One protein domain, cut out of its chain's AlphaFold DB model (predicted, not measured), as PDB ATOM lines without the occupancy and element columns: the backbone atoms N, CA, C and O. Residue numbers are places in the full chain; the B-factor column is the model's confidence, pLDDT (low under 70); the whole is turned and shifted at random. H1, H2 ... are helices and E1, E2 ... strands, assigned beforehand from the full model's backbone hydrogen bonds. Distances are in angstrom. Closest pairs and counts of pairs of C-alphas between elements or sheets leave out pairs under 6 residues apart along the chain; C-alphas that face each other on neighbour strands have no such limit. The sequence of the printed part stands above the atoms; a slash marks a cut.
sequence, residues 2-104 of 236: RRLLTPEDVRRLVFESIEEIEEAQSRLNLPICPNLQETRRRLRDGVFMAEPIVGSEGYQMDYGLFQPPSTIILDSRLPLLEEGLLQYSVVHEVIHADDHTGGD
ATOM      1  N   ARG A   2     198.733  24.233  11.836       75.50
ATOM      2  CA  ARG A   2     198.949  25.265  10.807       75.50
ATOM      3  C   ARG A   2     199.817  24.651   9.696       75.50
ATOM      4  O   ARG A   2     200.863  24.085  10.004       75.50
ATOM      5  N   ARG A   3     199.337  24.677   8.448       88.94
ATOM      6  CA  ARG A   3     200.036  24.171   7.249       88.94
ATOM      7  C   ARG A   3     200.536  25.344   6.404       88.94
ATOM      8  O   ARG A   3     200.004  26.441   6.543       88.94
ATOM      9  N   LEU A   4     201.524  25.103   5.540       93.00
ATOM     10  CA  LEU A   4     201.958  26.091   4.546       93.00
ATOM     11  C   LEU A   4     200.809  26.429   3.584       93.00
ATOM     12  O   LEU A   4     199.977  25.560   3.298       93.00
ATOM     13  N   LEU A   5     200.775  27.670   3.091       94.06
ATOM     14  CA  LEU A   5     199.832  28.069   2.046       94.06
ATOM     15  C   LEU A   5     200.119  27.310   0.753       94.06
ATOM     16  O   LEU A   5     201.266  27.035   0.404       94.06
ATOM     17  N   THR A   6     199.048  27.025   0.027       96.38
ATOM     18  CA  THR A   6     199.083  26.577  -1.364       96.38
ATOM     19  C   THR A   6     198.539  27.680  -2.276       96.38
ATOM     20  O   THR A   6     197.831  28.564  -1.789       96.38
ATOM     21  N   PRO A   7     198.795  27.632  -3.596       97.25
ATOM     22  CA  PRO A   7     198.163  28.537  -4.560       97.25
ATOM     23  C   PRO A   7     196.637  28.658  -4.407       97.25
ATOM     24  O   PRO A   7     196.089  29.753  -4.498       97.25
ATOM     25  N   GLU A   8     195.953  27.551  -4.101       97.56
ATOM     26  CA  GLU A   8     194.499  27.543  -3.894       97.56
ATOM     27  C   GLU A   8     194.090  28.257  -2.596       97.56
ATOM     28  O   GLU A   8     193.084  28.962  -2.564       97.56
ATOM     29  N   ASP A   9     194.895  28.139  -1.530       96.75
ATOM     30  CA  ASP A   9     194.665  28.911  -0.305       96.75
ATOM     31  C   ASP A   9     194.803  30.412  -0.572       96.75
ATOM     32  O   ASP A   9     193.971  31.183  -0.104       96.75
ATOM     33  N   VAL A  10     195.815  30.820  -1.345       97.31
ATOM     34  CA  VAL A  10     196.031  32.227  -1.723       97.31
ATOM     35  C   VAL A  10     194.851  32.744  -2.539       97.31
ATOM     36  O   VAL A  10     194.297  33.787  -2.202       97.31
ATOM     37  N   ARG A  11     194.405  31.985  -3.549       98.31
ATOM     38  CA  ARG A  11     193.216  32.317  -4.345       98.31
ATOM     39  C   ARG A  11     191.996  32.535  -3.452       98.31
ATOM     40  O   ARG A  11     191.358  33.580  -3.539       98.31
ATOM     41  N   ARG A  12     191.687  31.575  -2.577       98.00
ATOM     42  CA  ARG A  12     190.551  31.664  -1.647       98.00
ATOM     43  C   ARG A  12     190.647  32.906  -0.757       98.00
ATOM     44  O   ARG A  12     189.697  33.678  -0.699       98.00
ATOM     45  N   LEU A  13     191.798  33.120  -0.116       97.12
ATOM     46  CA  LEU A  13     192.028  34.256   0.782       97.12
ATOM     47  C   LEU A  13     191.882  35.602   0.066       97.12
ATOM     48  O   LEU A  13     191.344  36.542   0.646       97.12
ATOM     49  N   VAL A  14     192.337  35.708  -1.185       98.19
ATOM     50  CA  VAL A  14     192.176  36.924  -1.994       98.19
ATOM     51  C   VAL A  14     190.698  37.253  -2.191       98.19
ATOM     52  O   VAL A  14     190.297  38.393  -1.965       98.19
ATOM     53  N   PHE A  15     189.870  36.278  -2.571       98.50
ATOM     54  CA  PHE A  15     188.441  36.528  -2.777       98.50
ATOM     55  C   PHE A  15     187.688  36.791  -1.468       98.50
ATOM     56  O   PHE A  15     186.846  37.687  -1.452       98.50
ATOM     57  N   GLU A  16     188.047  36.114  -0.374       97.94
ATOM     58  CA  GLU A  16     187.554  36.445   0.975       97.94
ATOM     59  C   GLU A  16     187.919  37.890   1.355       97.94
ATOM     60  O   GLU A  16     187.078  38.653   1.819       97.94
ATOM     61  N   SER A  17     189.150  38.320   1.067       97.62
ATOM     62  CA  SER A  17     189.610  39.684   1.361       97.62
ATOM     63  C   SER A  17     188.880  40.741   0.531       97.62
ATOM     64  O   SER A  17     188.608  41.828   1.028       97.62
ATOM     65  N   ILE A  18     188.510  40.437  -0.719       98.44
ATOM     66  CA  ILE A  18     187.667  41.324  -1.535       98.44
ATOM     67  C   ILE A  18     186.291  41.518  -0.880       98.44
ATOM     68  O   ILE A  18     185.785  42.637  -0.859       98.44
ATOM     69  N   GLU A  19     185.681  40.456  -0.351       98.12
ATOM     70  CA  GLU A  19     184.400  40.545   0.367       98.12
ATOM     71  C   GLU A  19     184.540  41.374   1.653       98.12
ATOM     72  O   GLU A  19     183.732  42.265   1.907       98.12
ATOM     73  N   GLU A  20     185.618  41.174   2.412       97.62
ATOM     74  CA  GLU A  20     185.913  41.956   3.620       97.62
ATOM     75  C   GLU A  20     186.114  43.450   3.326       97.62
ATOM     76  O   GLU A  20     185.610  44.306   4.058       97.62
ATOM     77  N   ILE A  21     186.814  43.780   2.237       98.50
ATOM     78  CA  ILE A  21     186.980  45.163   1.776       98.50
ATOM     79  C   ILE A  21     185.621  45.757   1.385       98.50
ATOM     80  O   ILE A  21     185.327  46.893   1.758       98.50
ATOM     81  N   GLU A  22     184.788  45.010   0.654       98.12
ATOM     82  CA  GLU A  22     183.449  45.441   0.232       98.12
ATOM     83  C   GLU A  22     182.543  45.739   1.441       98.12
ATOM     84  O   GLU A  22     181.872  46.780   1.481       98.12
ATOM     85  N   GLU A  23     182.576  44.882   2.466       97.94
ATOM     86  CA  GLU A  23     181.864  45.097   3.728       97.94
ATOM     87  C   GLU A  23     182.371  46.332   4.480       97.94
ATOM     88  O   GLU A  23     181.566  47.177   4.886       97.94
ATOM     89  N   ALA A  24     183.689  46.466   4.657       97.88
ATOM     90  CA  ALA A  24     184.293  47.588   5.372       97.88
ATOM     91  C   ALA A  24     183.997  48.926   4.674       97.88
ATOM     92  O   ALA A  24     183.577  49.890   5.319       97.88
ATOM     93  N   GLN A  25     184.134  48.970   3.347       97.12
ATOM     94  CA  GLN A  25     183.785  50.120   2.510       97.12
ATOM     95  C   GLN A  25     182.313  50.515   2.681       97.12
ATOM     96  O   GLN A  25     182.008  51.701   2.833       97.12
ATOM     97  N   SER A  26     181.410  49.534   2.710       96.81
ATOM     98  CA  SER A  26     179.973  49.765   2.885       96.81
ATOM     99  C   SER A  26     179.633  50.282   4.285       96.81
ATOM    100  O   SER A  26     178.886  51.252   4.414       96.81
ATOM    101  N   ARG A  27     180.206  49.684   5.341       96.94
ATOM    102  CA  ARG A  27     179.977  50.099   6.740       96.94
ATOM    103  C   ARG A  27     180.509  51.499   7.019       96.94
ATOM    104  O   ARG A  27     179.829  52.298   7.660       96.94
ATOM    105  N   LEU A  28     181.703  51.808   6.517       95.69
ATOM    106  CA  LEU A  28     182.337  53.110   6.710       95.69
ATOM    107  C   LEU A  28     181.795  54.190   5.768       95.69
ATOM    108  O   LEU A  28     181.954  55.379   6.056       95.69
ATOM    109  N   ASN A  29     181.155  53.797   4.662       96.25
ATOM    110  CA  ASN A  29     180.775  54.682   3.563       96.25
ATOM    111  C   ASN A  29     181.984  55.500   3.057       96.25
ATOM    112  O   ASN A  29     181.957  56.737   3.011       96.25
ATOM    113  N   LEU A  30     183.078  54.794   2.749       95.62
ATOM    114  CA  LEU A  30     184.356  55.355   2.297       95.62
ATOM    115  C   LEU A  30     184.938  54.526   1.147       95.62
ATOM    116  O   LEU A  30     184.864  53.303   1.208       95.62
ATOM    117  N   PRO A  31     185.569  55.151   0.138       95.00
ATOM    118  CA  PRO A  31     186.106  54.446  -1.023       95.00
ATOM    119  C   PRO A  31     187.471  53.799  -0.716       95.00
ATOM    120  O   PRO A  31     188.497  54.278  -1.193       95.00
ATOM    121  N   ILE A  32     187.499  52.743   0.107       96.75
ATOM    122  CA  ILE A  32     188.711  51.964   0.435       96.75
ATOM    123  C   ILE A  32     189.354  51.421  -0.848       96.75
ATOM    124  O   ILE A  32     190.535  51.664  -1.093       96.75
ATOM    125  N   CYS A  33     188.553  50.753  -1.677       97.06
ATOM    126  CA  CYS A  33     188.941  50.243  -2.989       97.06
ATOM    127  C   CYS A  33     187.877  50.675  -4.007       97.06
ATOM    128  O   CYS A  33     186.846  50.006  -4.159       97.06
ATOM    129  N   PRO A  34     188.054  51.834  -4.665       94.94
ATOM    130  CA  PRO A  34     187.047  52.372  -5.573       94.94
ATOM    131  C   PRO A  34     186.844  51.516  -6.831       94.94
ATOM    132  O   PRO A  34     185.783  51.615  -7.445       94.94
ATOM    133  N   ASN A  35     187.807  50.667  -7.210       97.19
ATOM    134  CA  ASN A  35     187.735  49.858  -8.433       97.19
ATOM    135  C   ASN A  35     187.395  48.381  -8.164       97.19
ATOM    136  O   ASN A  35     187.503  47.549  -9.068       97.19
ATOM    137  N   LEU A  36     186.933  48.050  -6.951       97.31
ATOM    138  CA  LEU A  36     186.933  46.683  -6.418       97.31
ATOM    139  C   LEU A  36     186.206  45.655  -7.295       97.31
ATOM    140  O   LEU A  36     186.644  44.511  -7.393       97.31
ATOM    141  N   GLN A  37     185.117  46.039  -7.972       97.12
ATOM    142  CA  GLN A  37     184.392  45.126  -8.868       97.12
ATOM    143  C   GLN A  37     185.201  44.767 -10.119       97.12
ATOM    144  O   GLN A  37     185.195  43.614 -10.556       97.12
ATOM    145  N   GLU A  38     185.923  45.734 -10.687       97.62
ATOM    146  CA  GLU A  38     186.818  45.485 -11.816       97.62
ATOM    147  C   GLU A  38     188.038  44.677 -11.366       97.62
ATOM    148  O   GLU A  38     188.413  43.712 -12.031       97.62
ATOM    149  N   THR A  39     188.597  45.007 -10.203       97.94
ATOM    150  CA  THR A  39     189.701  44.272  -9.572       97.94
ATOM    151  C   THR A  39     189.318  42.807  -9.351       97.94
ATOM    152  O   THR A  39     190.027  41.900  -9.792       97.94
ATOM    153  N   ARG A  40     188.126  42.555  -8.792       98.31
ATOM    154  CA  ARG A  40     187.536  41.215  -8.640       98.31
ATOM    155  C   ARG A  40     187.438  40.492  -9.979       98.31
ATOM    156  O   ARG A  40     187.747  39.306 -10.037       98.31
ATOM    157  N   ARG A  41     186.999  41.165 -11.048       97.56
ATOM    158  CA  ARG A  41     186.898  40.567 -12.389       97.56
ATOM    159  C   ARG A  41     188.270  40.158 -12.924       97.56
ATOM    160  O   ARG A  41     188.409  39.026 -13.367       97.56
ATOM    161  N   ARG A  42     189.272  41.037 -12.841       96.12
ATOM    162  CA  ARG A  42     190.638  40.771 -13.330       96.12
ATOM    163  C   ARG A  42     191.332  39.644 -12.569       96.12
ATOM    164  O   ARG A  42     192.008  38.826 -13.179       96.12
ATOM    165  N   LEU A  43     191.132  39.572 -11.254       97.19
ATOM    166  CA  LEU A  43     191.740  38.537 -10.413       97.19
ATOM    167  C   LEU A  43     191.123  37.143 -10.616       97.19
ATOM    168  O   LEU A  43     191.775  36.153 -10.298       97.19
ATOM    169  N   ARG A  44     189.904  37.009 -11.171       96.94
ATOM    170  CA  ARG A  44     189.316  35.679 -11.474       96.94
ATOM    171  C   ARG A  44     190.187  34.855 -12.415       96.94
ATOM    172  O   ARG A  44     190.317  33.646 -12.202       96.94
ATOM    173  N   ASP A  45     190.795  35.529 -13.381       93.94
ATOM    174  CA  ASP A  45     191.693  34.944 -14.377       93.94
ATOM    175  C   ASP A  45     193.174  35.196 -14.025       93.94
ATOM    176  O   ASP A  45     194.062  35.009 -14.854       93.94
ATOM    177  N   GLY A  46     193.440  35.650 -12.794       95.25
ATOM    178  CA  GLY A  46     194.772  35.936 -12.274       95.25
ATOM    179  C   GLY A  46     195.553  34.695 -11.845       95.25
ATOM    180  O   GLY A  46     195.037  33.572 -11.815       95.25
ATOM    181  N   VAL A  47     196.817  34.917 -11.483       97.69
ATOM    182  CA  VAL A  47     197.735  33.875 -11.003       97.69
ATOM    183  C   VAL A  47     197.955  34.041  -9.502       97.69
ATOM    184  O   VAL A  47     198.187  35.142  -9.010       97.69
ATOM    185  N   PHE A  48     197.904  32.933  -8.767       98.00
ATOM    186  CA  PHE A  48     198.091  32.915  -7.318       98.00
ATOM    187  C   PHE A  48     199.251  31.997  -6.971       98.00
ATOM    188  O   PHE A  48     199.309  30.867  -7.453       98.00
ATOM    189  N   MET A  49     200.177  32.479  -6.148       96.12
ATOM    190  CA  MET A  49     201.385  31.738  -5.790       96.12
ATOM    191  C   MET A  49     201.608  31.775  -4.282       96.12
ATOM    192  O   MET A  49     201.372  32.787  -3.626       96.12
ATOM    193  N   ALA A  50     202.070  30.651  -3.742       95.38
ATOM    194  CA  ALA A  50     202.452  30.514  -2.346       95.38
ATOM    195  C   ALA A  50     203.896  30.023  -2.290       95.38
ATOM    196  O   ALA A  50     204.160  28.831  -2.439       95.38
ATOM    197  N   GLU A  51     204.830  30.945  -2.095       91.06
ATOM    198  CA  GLU A  51     206.265  30.662  -2.150       91.06
ATOM    199  C   GLU A  51     206.963  31.342  -0.973       91.06
ATOM    200  O   GLU A  51     206.466  32.349  -0.483       91.06
ATOM    201  N   PRO A  52     208.071  30.811  -0.435       86.88
ATOM    202  CA  PRO A  52     208.836  31.523   0.582       86.88
ATOM    203  C   PRO A  52     209.367  32.846   0.017       86.88
ATOM    204  O   PRO A  52     210.137  32.835  -0.942       86.88
ATOM    205  N   ILE A  53     209.000  33.971   0.631       81.75
ATOM    206  CA  ILE A  53     209.555  35.271   0.265       81.75
ATOM    207  C   ILE A  53     210.791  35.483   1.139       81.75
ATOM    208  O   ILE A  53     210.736  35.481   2.372       81.75
ATOM    209  N   VAL A  54     211.956  35.565   0.499       66.25
ATOM    210  CA  VAL A  54     213.217  35.858   1.183       66.25
ATOM    211  C   VAL A  54     213.401  37.367   1.135       66.25
ATOM    212  O   VAL A  54     213.722  37.914   0.084       66.25
ATOM    213  N   GLY A  55     213.152  38.039   2.260       55.81
ATOM    214  CA  GLY A  55     213.416  39.470   2.376       55.81
ATOM    215  C   GLY A  55     214.902  39.778   2.179       55.81
ATOM    216  O   GLY A  55     215.767  38.994   2.578       55.81
ATOM    217  N   SER A  56     215.207  40.928   1.579       38.34
ATOM    218  CA  SER A  56     216.528  41.543   1.712       38.34
ATOM    219  C   SER A  56     216.735  41.993   3.162       38.34
ATOM    220  O   SER A  56     215.796  42.457   3.803       38.34
ATOM    221  N   GLU A  57     217.951  41.863   3.692       32.38
ATOM    222  CA  GLU A  57     218.299  42.376   5.022       32.38
ATOM    223  C   GLU A  57     217.936  43.874   5.144       32.38
ATOM    224  O   GLU A  57     218.503  44.711   4.444       32.38
ATOM    225  N   GLY A  58     216.989  44.208   6.034       34.41
ATOM    226  CA  GLY A  58     216.604  45.582   6.385       34.41
ATOM    227  C   GLY A  58     215.104  45.886   6.241       34.41
ATOM    228  O   GLY A  58     214.564  45.782   5.152       34.41
ATOM    229  N   TYR A  59     214.457  46.269   7.354       34.62
ATOM    230  CA  TYR A  59     213.191  47.028   7.533       34.62
ATOM    231  C   TYR A  59     212.026  46.936   6.509       34.62
ATOM    232  O   TYR A  59     211.162  47.809   6.514       34.62
ATOM    233  N   GLN A  60     211.910  45.886   5.698       49.75
ATOM    234  CA  GLN A  60     210.718  45.604   4.895       49.75
ATOM    235  C   GLN A  60     210.283  44.164   5.142       49.75
ATOM    236  O   GLN A  60     210.940  43.203   4.747       49.75
ATOM    237  N   MET A  61     209.192  44.012   5.889       55.75
ATOM    238  CA  MET A  61     208.541  42.723   6.076       55.75
ATOM    239  C   MET A  61     207.548  42.494   4.932       55.75
ATOM    240  O   MET A  61     206.335  42.536   5.139       55.75
ATOM    241  N   ASP A  62     208.072  42.270   3.729       69.31
ATOM    242  CA  ASP A  62     207.262  41.965   2.550       69.31
ATOM    243  C   ASP A  62     206.857  40.486   2.604       69.31
ATOM    244  O   ASP A  62     207.620  39.587   2.250       69.31
ATOM    245  N   TYR A  63     205.656  40.215   3.117       85.56
ATOM    246  CA  TYR A  63     205.063  38.869   3.139       85.56
ATOM    247  C   TYR A  63     204.098  38.620   1.974       85.56
ATOM    248  O   TYR A  63     203.486  37.552   1.885       85.56
ATOM    249  N   GLY A  64     203.958  39.601   1.090       88.94
ATOM    250  CA  GLY A  64     203.124  39.549  -0.094       88.94
ATOM    251  C   GLY A  64     203.723  40.387  -1.212       88.94
ATOM    252  O   GLY A  64     204.561  41.252  -0.973       88.94
ATOM    253  N   LEU A  65     203.318  40.075  -2.438       90.56
ATOM    254  CA  LEU A  65     203.648  40.846  -3.621       90.56
ATOM    255  C   LEU A  65     202.524  40.735  -4.650       90.56
ATOM    256  O   LEU A  65     202.210  39.647  -5.140       90.56
ATOM    257  N   PHE A  66     201.992  41.879  -5.051       92.81
ATOM    258  CA  PHE A  66     201.215  42.033  -6.262       92.81
ATOM    259  C   PHE A  66     202.138  42.318  -7.451       92.81
ATOM    260  O   PHE A  66     202.889  43.295  -7.474       92.81
ATOM    261  N   GLN A  67     202.056  41.471  -8.474       92.00
ATOM    262  CA  GLN A  67     202.697  41.687  -9.764       92.00
ATOM    263  C   GLN A  67     201.620  41.986 -10.817       92.00
ATOM    264  O   GLN A  67     200.787  41.119 -11.118       92.00
ATOM    265  N   PRO A  68     201.629  43.190 -11.414       89.75
ATOM    266  CA  PRO A  68     200.758  43.511 -12.532       89.75
ATOM    267  C   PRO A  68     200.865  42.487 -13.679       89.75
ATOM    268  O   PRO A  68     201.965  42.022 -13.983       89.75
ATOM    269  N   PRO A  69     199.756  42.166 -14.373       89.56
ATOM    270  CA  PRO A  69     198.443  42.797 -14.226       89.56
ATOM    271  C   PRO A  69     197.521  42.157 -13.170       89.56
ATOM    272  O   PRO A  69     196.543  42.794 -12.783       89.56
ATOM    273  N   SER A  70     197.766  40.917 -12.735       93.69
ATOM    274  CA  SER A  70     196.807  40.154 -11.909       93.69
ATOM    275  C   SER A  70     197.425  38.977 -11.136       93.69
ATOM    276  O   SER A  70     196.740  37.988 -10.870       93.69
ATOM    277  N   THR A  71     198.706  39.058 -10.771       95.62
ATOM    278  CA  THR A  71     199.385  38.005 -10.003       95.62
ATOM    279  C   THR A  71     199.533  38.419  -8.540       95.62
ATOM    280  O   THR A  71     200.053  39.496  -8.265       95.62
ATOM    281  N   ILE A  72     199.113  37.566  -7.601       95.69
ATOM    282  CA  ILE A  72     199.334  37.758  -6.157       95.69
ATOM    283  C   ILE A  72     200.170  36.597  -5.620       95.69
ATOM    284  O   ILE A  72     199.801  35.426  -5.746       95.69
ATOM    285  N   ILE A  73     201.292  36.942  -4.996       94.75
ATOM    286  CA  ILE A  73     202.228  36.020  -4.360       94.75
ATOM    287  C   ILE A  73     202.194  36.291  -2.859       94.75
ATOM    288  O   ILE A  73     202.319  37.438  -2.445       94.75
ATOM    289  N   LEU A  74     202.033  35.253  -2.041       94.19
ATOM    290  CA  LEU A  74     202.107  35.355  -0.579       94.19
ATOM    291  C   LEU A  74     203.183  34.425  -0.026       94.19
ATOM    292  O   LEU A  74     203.392  33.329  -0.558       94.19
ATOM    293  N   ASP A  75     203.812  34.823   1.085       92.62
ATOM    294  CA  ASP A  75     204.762  33.951   1.768       92.62
ATOM    295  C   ASP A  75     204.053  32.692   2.275       92.62
ATOM    296  O   ASP A  75     203.181  32.739   3.150       92.62
ATOM    297  N   SER A  76     204.470  31.538   1.751       92.38
ATOM    298  CA  SER A  76     203.899  30.232   2.106       92.38
ATOM    299  C   SER A  76     203.879  29.936   3.617       92.38
ATOM    300  O   SER A  76     203.065  29.134   4.081       92.38
ATOM    301  N   ARG A  77     204.749  30.582   4.402       90.94
ATOM    302  CA  ARG A  77     204.922  30.393   5.849       90.94
ATOM    303  C   ARG A  77     204.030  31.301   6.693       90.94
ATOM    304  O   ARG A  77     203.978  31.089   7.902       90.94
ATOM    305  N   LEU A  78     203.308  32.259   6.102       87.38
ATOM    306  CA  LEU A  78     202.431  33.199   6.819       87.38
ATOM    307  C   LEU A  78     201.531  32.543   7.887       87.38
ATOM    308  O   LEU A  78     201.510  33.042   9.014       87.38
ATOM    309  N   PRO A  79     200.860  31.397   7.625       86.12
ATOM    310  CA  PRO A  79     200.016  30.743   8.624       86.12
ATOM    311  C   PRO A  79     200.767  30.306   9.885       86.12
ATOM    312  O   PRO A  79     200.146  30.099  10.925       86.12
ATOM    313  N   LEU A  80     202.088  30.122   9.805       84.38
ATOM    314  CA  LEU A  80     202.936  29.685  10.914       84.38
ATOM    315  C   LEU A  80     203.341  30.839  11.838       84.38
ATOM    316  O   LEU A  80     203.702  30.576  12.982       84.38
ATOM    317  N   LEU A  81     203.261  32.086  11.369       81.88
ATOM    318  CA  LEU A  81     203.738  33.267  12.087       81.88
ATOM    319  C   LEU A  81     202.672  33.785  13.063       81.88
ATOM    320  O   LEU A  81     202.687  33.489  14.257       81.88
ATOM    321  N   GLU A  82     201.694  34.520  12.546       80.25
ATOM    322  CA  GLU A  82     200.611  35.129  13.308       80.25
ATOM    323  C   GLU A  82     199.386  35.263  12.411       80.25
ATOM    324  O   GLU A  82     199.511  35.587  11.235       80.25
ATOM    325  N   GLU A  83     198.199  35.034  12.971       74.31
ATOM    326  CA  GLU A  83     196.952  35.090  12.209       74.31
ATOM    327  C   GLU A  83     196.737  36.480  11.602       74.31
ATOM    328  O   GLU A  83     196.643  36.588  10.393       74.31
ATOM    329  N   GLY A  84     196.819  37.564  12.378       86.00
ATOM    330  CA  GLY A  84     196.627  38.917  11.838       86.00
ATOM    331  C   GLY A  84     197.576  39.293  10.688       86.00
ATOM    332  O   GLY A  84     197.214  40.113   9.849       86.00
ATOM    333  N   LEU A  85     198.762  38.678  10.609       88.94
ATOM    334  CA  LEU A  85     199.748  38.964   9.566       88.94
ATOM    335  C   LEU A  85     199.364  38.365   8.205       88.94
ATOM    336  O   LEU A  85     199.617  38.985   7.174       88.94
ATOM    337  N   LEU A  86     198.735  37.186   8.191       91.44
ATOM    338  CA  LEU A  86     198.222  36.583   6.961       91.44
ATOM    339  C   LEU A  86     197.140  37.478   6.350       91.44
ATOM    340  O   LEU A  86     197.242  37.867   5.191       91.44
ATOM    341  N   GLN A  87     196.153  37.853   7.161       92.44
ATOM    342  CA  GLN A  87     195.049  38.721   6.764       92.44
ATOM    343  C   GLN A  87     195.564  40.080   6.287       92.44
ATOM    344  O   GLN A  87     195.148  40.554   5.235       92.44
ATOM    345  N   TYR A  88     196.508  40.676   7.024       93.31
ATOM    346  CA  TYR A  88     197.177  41.905   6.609       93.31
ATOM    347  C   TYR A  88     197.779  41.778   5.215       93.31
ATOM    348  O   TYR A  88     197.456  42.580   4.349       93.31
ATOM    349  N   SER A  89     198.595  40.749   4.988       92.56
ATOM    350  CA  SER A  89     199.326  40.579   3.729       92.56
ATOM    351  C   SER A  89     198.379  40.382   2.548       92.56
ATOM    352  O   SER A  89     198.569  40.979   1.499       92.56
ATOM    353  N   VAL A  90     197.314  39.594   2.716       95.12
ATOM    354  CA  VAL A  90     196.351  39.362   1.630       95.12
ATOM    355  C   VAL A  90     195.585  40.645   1.291       95.12
ATOM    356  O   VAL A  90     195.505  41.017   0.122       95.12
ATOM    357  N   VAL A  91     195.036  41.333   2.298       97.12
ATOM    358  CA  VAL A  91     194.278  42.580   2.096       97.12
ATOM    359  C   VAL A  91     195.168  43.655   1.467       97.12
ATOM    360  O   VAL A  91     194.726  44.355   0.557       97.12
ATOM    361  N   HIS A  92     196.424  43.742   1.907       95.06
ATOM    362  CA  HIS A  92     197.433  44.652   1.374       95.06
ATOM    363  C   HIS A  92     197.636  44.477  -0.137       95.06
ATOM    364  O   HIS A  92     197.477  45.432  -0.901       95.06
ATOM    365  N   GLU A  93     197.873  43.242  -0.591       96.06
ATOM    366  CA  GLU A  93     198.084  42.966  -2.017       96.06
ATOM    367  C   GLU A  93     196.814  43.151  -2.859       96.06
ATOM    368  O   GLU A  93     196.890  43.575  -4.014       96.06
ATOM    369  N   VAL A  94     195.627  42.898  -2.295       98.12
ATOM    370  CA  VAL A  94     194.358  43.196  -2.982       98.12
ATOM    371  C   VAL A  94     194.179  44.702  -3.188       98.12
ATOM    372  O   VAL A  94     193.718  45.119  -4.252       98.12
ATOM    373  N   ILE A  95     194.574  45.529  -2.217       97.56
ATOM    374  CA  ILE A  95     194.532  46.990  -2.357       97.56
ATOM    375  C   ILE A  95     195.530  47.463  -3.426       97.56
ATOM    376  O   ILE A  95     195.168  48.310  -4.243       97.56
ATOM    377  N   HIS A  96     196.738  46.890  -3.494       95.62
ATOM    378  CA  HIS A  96     197.668  47.166  -4.599       95.62
ATOM    379  C   HIS A  96     197.076  46.802  -5.968       95.62
ATOM    380  O   HIS A  96     197.181  47.584  -6.917       95.62
ATOM    381  N   ALA A  97     196.404  45.651  -6.074       97.19
ATOM    382  CA  ALA A  97     195.718  45.255  -7.303       97.19
ATOM    383  C   ALA A  97     194.600  46.241  -7.693       97.19
ATOM    384  O   ALA A  97     194.380  46.494  -8.886       97.19
ATOM    385  N   ASP A  98     193.904  46.819  -6.710       98.12
ATOM    386  CA  ASP A  98     192.865  47.827  -6.935       98.12
ATOM    387  C   ASP A  98     193.422  49.164  -7.424       98.12
ATOM    388  O   ASP A  98     192.893  49.743  -8.379       98.12
ATOM    389  N   ASP A  99     194.517  49.626  -6.821       96.00
ATOM    390  CA  ASP A  99     195.214  50.844  -7.241       96.00
ATOM    391  C   ASP A  99     195.707  50.723  -8.687       96.00
ATOM    392  O   ASP A  99     195.463  51.620  -9.508       96.00
ATOM    393  N   HIS A 100     196.298  49.573  -9.029       95.88
ATOM    394  CA  HIS A 100     196.740  49.284 -10.389       95.88
ATOM    395  C   HIS A 100     195.571  49.226 -11.374       95.88
ATOM    396  O   HIS A 100     195.632  49.772 -12.480       95.88
ATOM    397  N   THR A 101     194.454  48.624 -10.964       96.62
ATOM    398  CA  THR A 101     193.220  48.613 -11.756       96.62
ATOM    399  C   THR A 101     192.697  50.030 -12.015       96.62
ATOM    400  O   THR A 101     192.256  50.323 -13.128       96.62
ATOM    401  N   GLY A 102     192.833  50.928 -11.036       94.00
ATOM    402  CA  GLY A 102     192.560  52.364 -11.147       94.00
ATOM    403  C   GLY A 102     193.598  53.171 -11.937       94.00
ATOM    404  O   GLY A 102     193.503  54.400 -11.999       94.00
ATOM    405  N   GLY A 103     194.595  52.514 -12.536       94.81
ATOM    406  CA  GLY A 103     195.640  53.143 -13.339       94.81
ATOM    407  C   GLY A 103     196.664  53.918 -12.513       94.81
ATOM    408  O   GLY A 103     197.166  54.946 -12.990       94.81
ATOM    409  N   ASP A 104     196.914  53.480 -11.274       94.56
ATOM    410  CA  ASP A 104     197.947  54.008 -10.377       94.56
ATOM    411  C   ASP A 104     197.874  55.540 -10.244       94.56
ATOM    412  O   ASP A 104     198.880  56.255 -10.269       94.56
TER     413      ASP A 104
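What this domain is: This is residues 2 to 104 of the 236 residues of an uncharacterized protein of Candidatus Bathyarchaeota archaeon (UniProt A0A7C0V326). A small sheet of three strands is covered on one face by two long helices, H1 and H4, which cross near their middles as an X; no named helix covers its other face. H2 folds back beside H1 as a helical hairpin and packs on the far end of H4, residues 97 to 101, while the short H3 leads from the sheet into H4 and residues 52 to 63 make a long loop between E1 and E2. The printed part has 103 residues, with four named helices and three named strands in the order H1 H2 E1 E2 E3 H3 H4, and its class is mixed, helices and strands. The sheet is mixed, in the order E1 E3 E2; the whole is compact, with a radius of gyration of the C-alphas of 13.4 A and spans of 36 by 29 by 27 A.

Where its parts are: Look first for the sheet: E1 is residues 47 to 51, E3 residues 71 to 75 and E2 residues 64 to 67. Find C-alpha 7 at (198.163, 28.537, -4.560); from there H1, residues 7 to 28, runs 31.3 A to C-alpha 28 at (182.337, 53.110, 6.710). H2 is residues 36 to 44 and H3 residues 78 to 81. H4, residues 83 to 101, runs 27.8 A and ends at C-alpha 101 at (193.220, 48.613, -11.756).

How they stand to each other: Start at E3, the inner strand: E1 is its parallel neighbour, with N 49 and O 72 3.0 A apart, within hydrogen-bond range. E2 and E3 form an antiparallel hairpin, with N 65 and O 73 within range at 2.8 A. H1 and H4 lie on the same face, giving two layers, helices on one face of a sheet. H1, at a height of 11.4 A, lies over E1 and E3 and runs across the strands, at 70 degrees to E1 on the local plane. H4, at a height of 8.3 A, lies over E2 and only just over E3, where 3 of its C-alphas fall, and runs along the strands, at 15 degrees to E2 on the local plane. H4 is the hub, touching three helices. With residues 87 to 94 alone it touches H1, about perpendicular at 78 degrees; the closest C-alphas, of Ser 17 and Val 91, are 5.5 A apart. With residues 97 to 101 alone it touches H2, about perpendicular at 79 degrees, closest at the C-alphas of Thr 39 and Asp 98, 5.4 A. H3 and H4 only just touch, and only at the corner, with 3 pairs of C-alphas within 8 A; the closest are those of Leu 78 and Leu 86, 5.4 A. H1, with residues 15 to 22 alone, touches H2 at a shallow tilt of 8 degrees, opposite ways, closest at the C-alphas of Ile 18 and Arg 40, 7.1 A. H1 and H3 are apart. In H1 and H2 every O i to N i+4 pair is within hydrogen-bond range, in H4 14 of 15 are, and H3 is too short for such a pair.

The domain as a whole: The C-alphas farthest apart are those of Asn 29 and Glu 57, 39.5 A. The printed part has no cut; the link from E1 to E2, 12 residues, is long. The mean pLDDT of the printed part is 90.1, and residues 54 to 62 in that link are under 70.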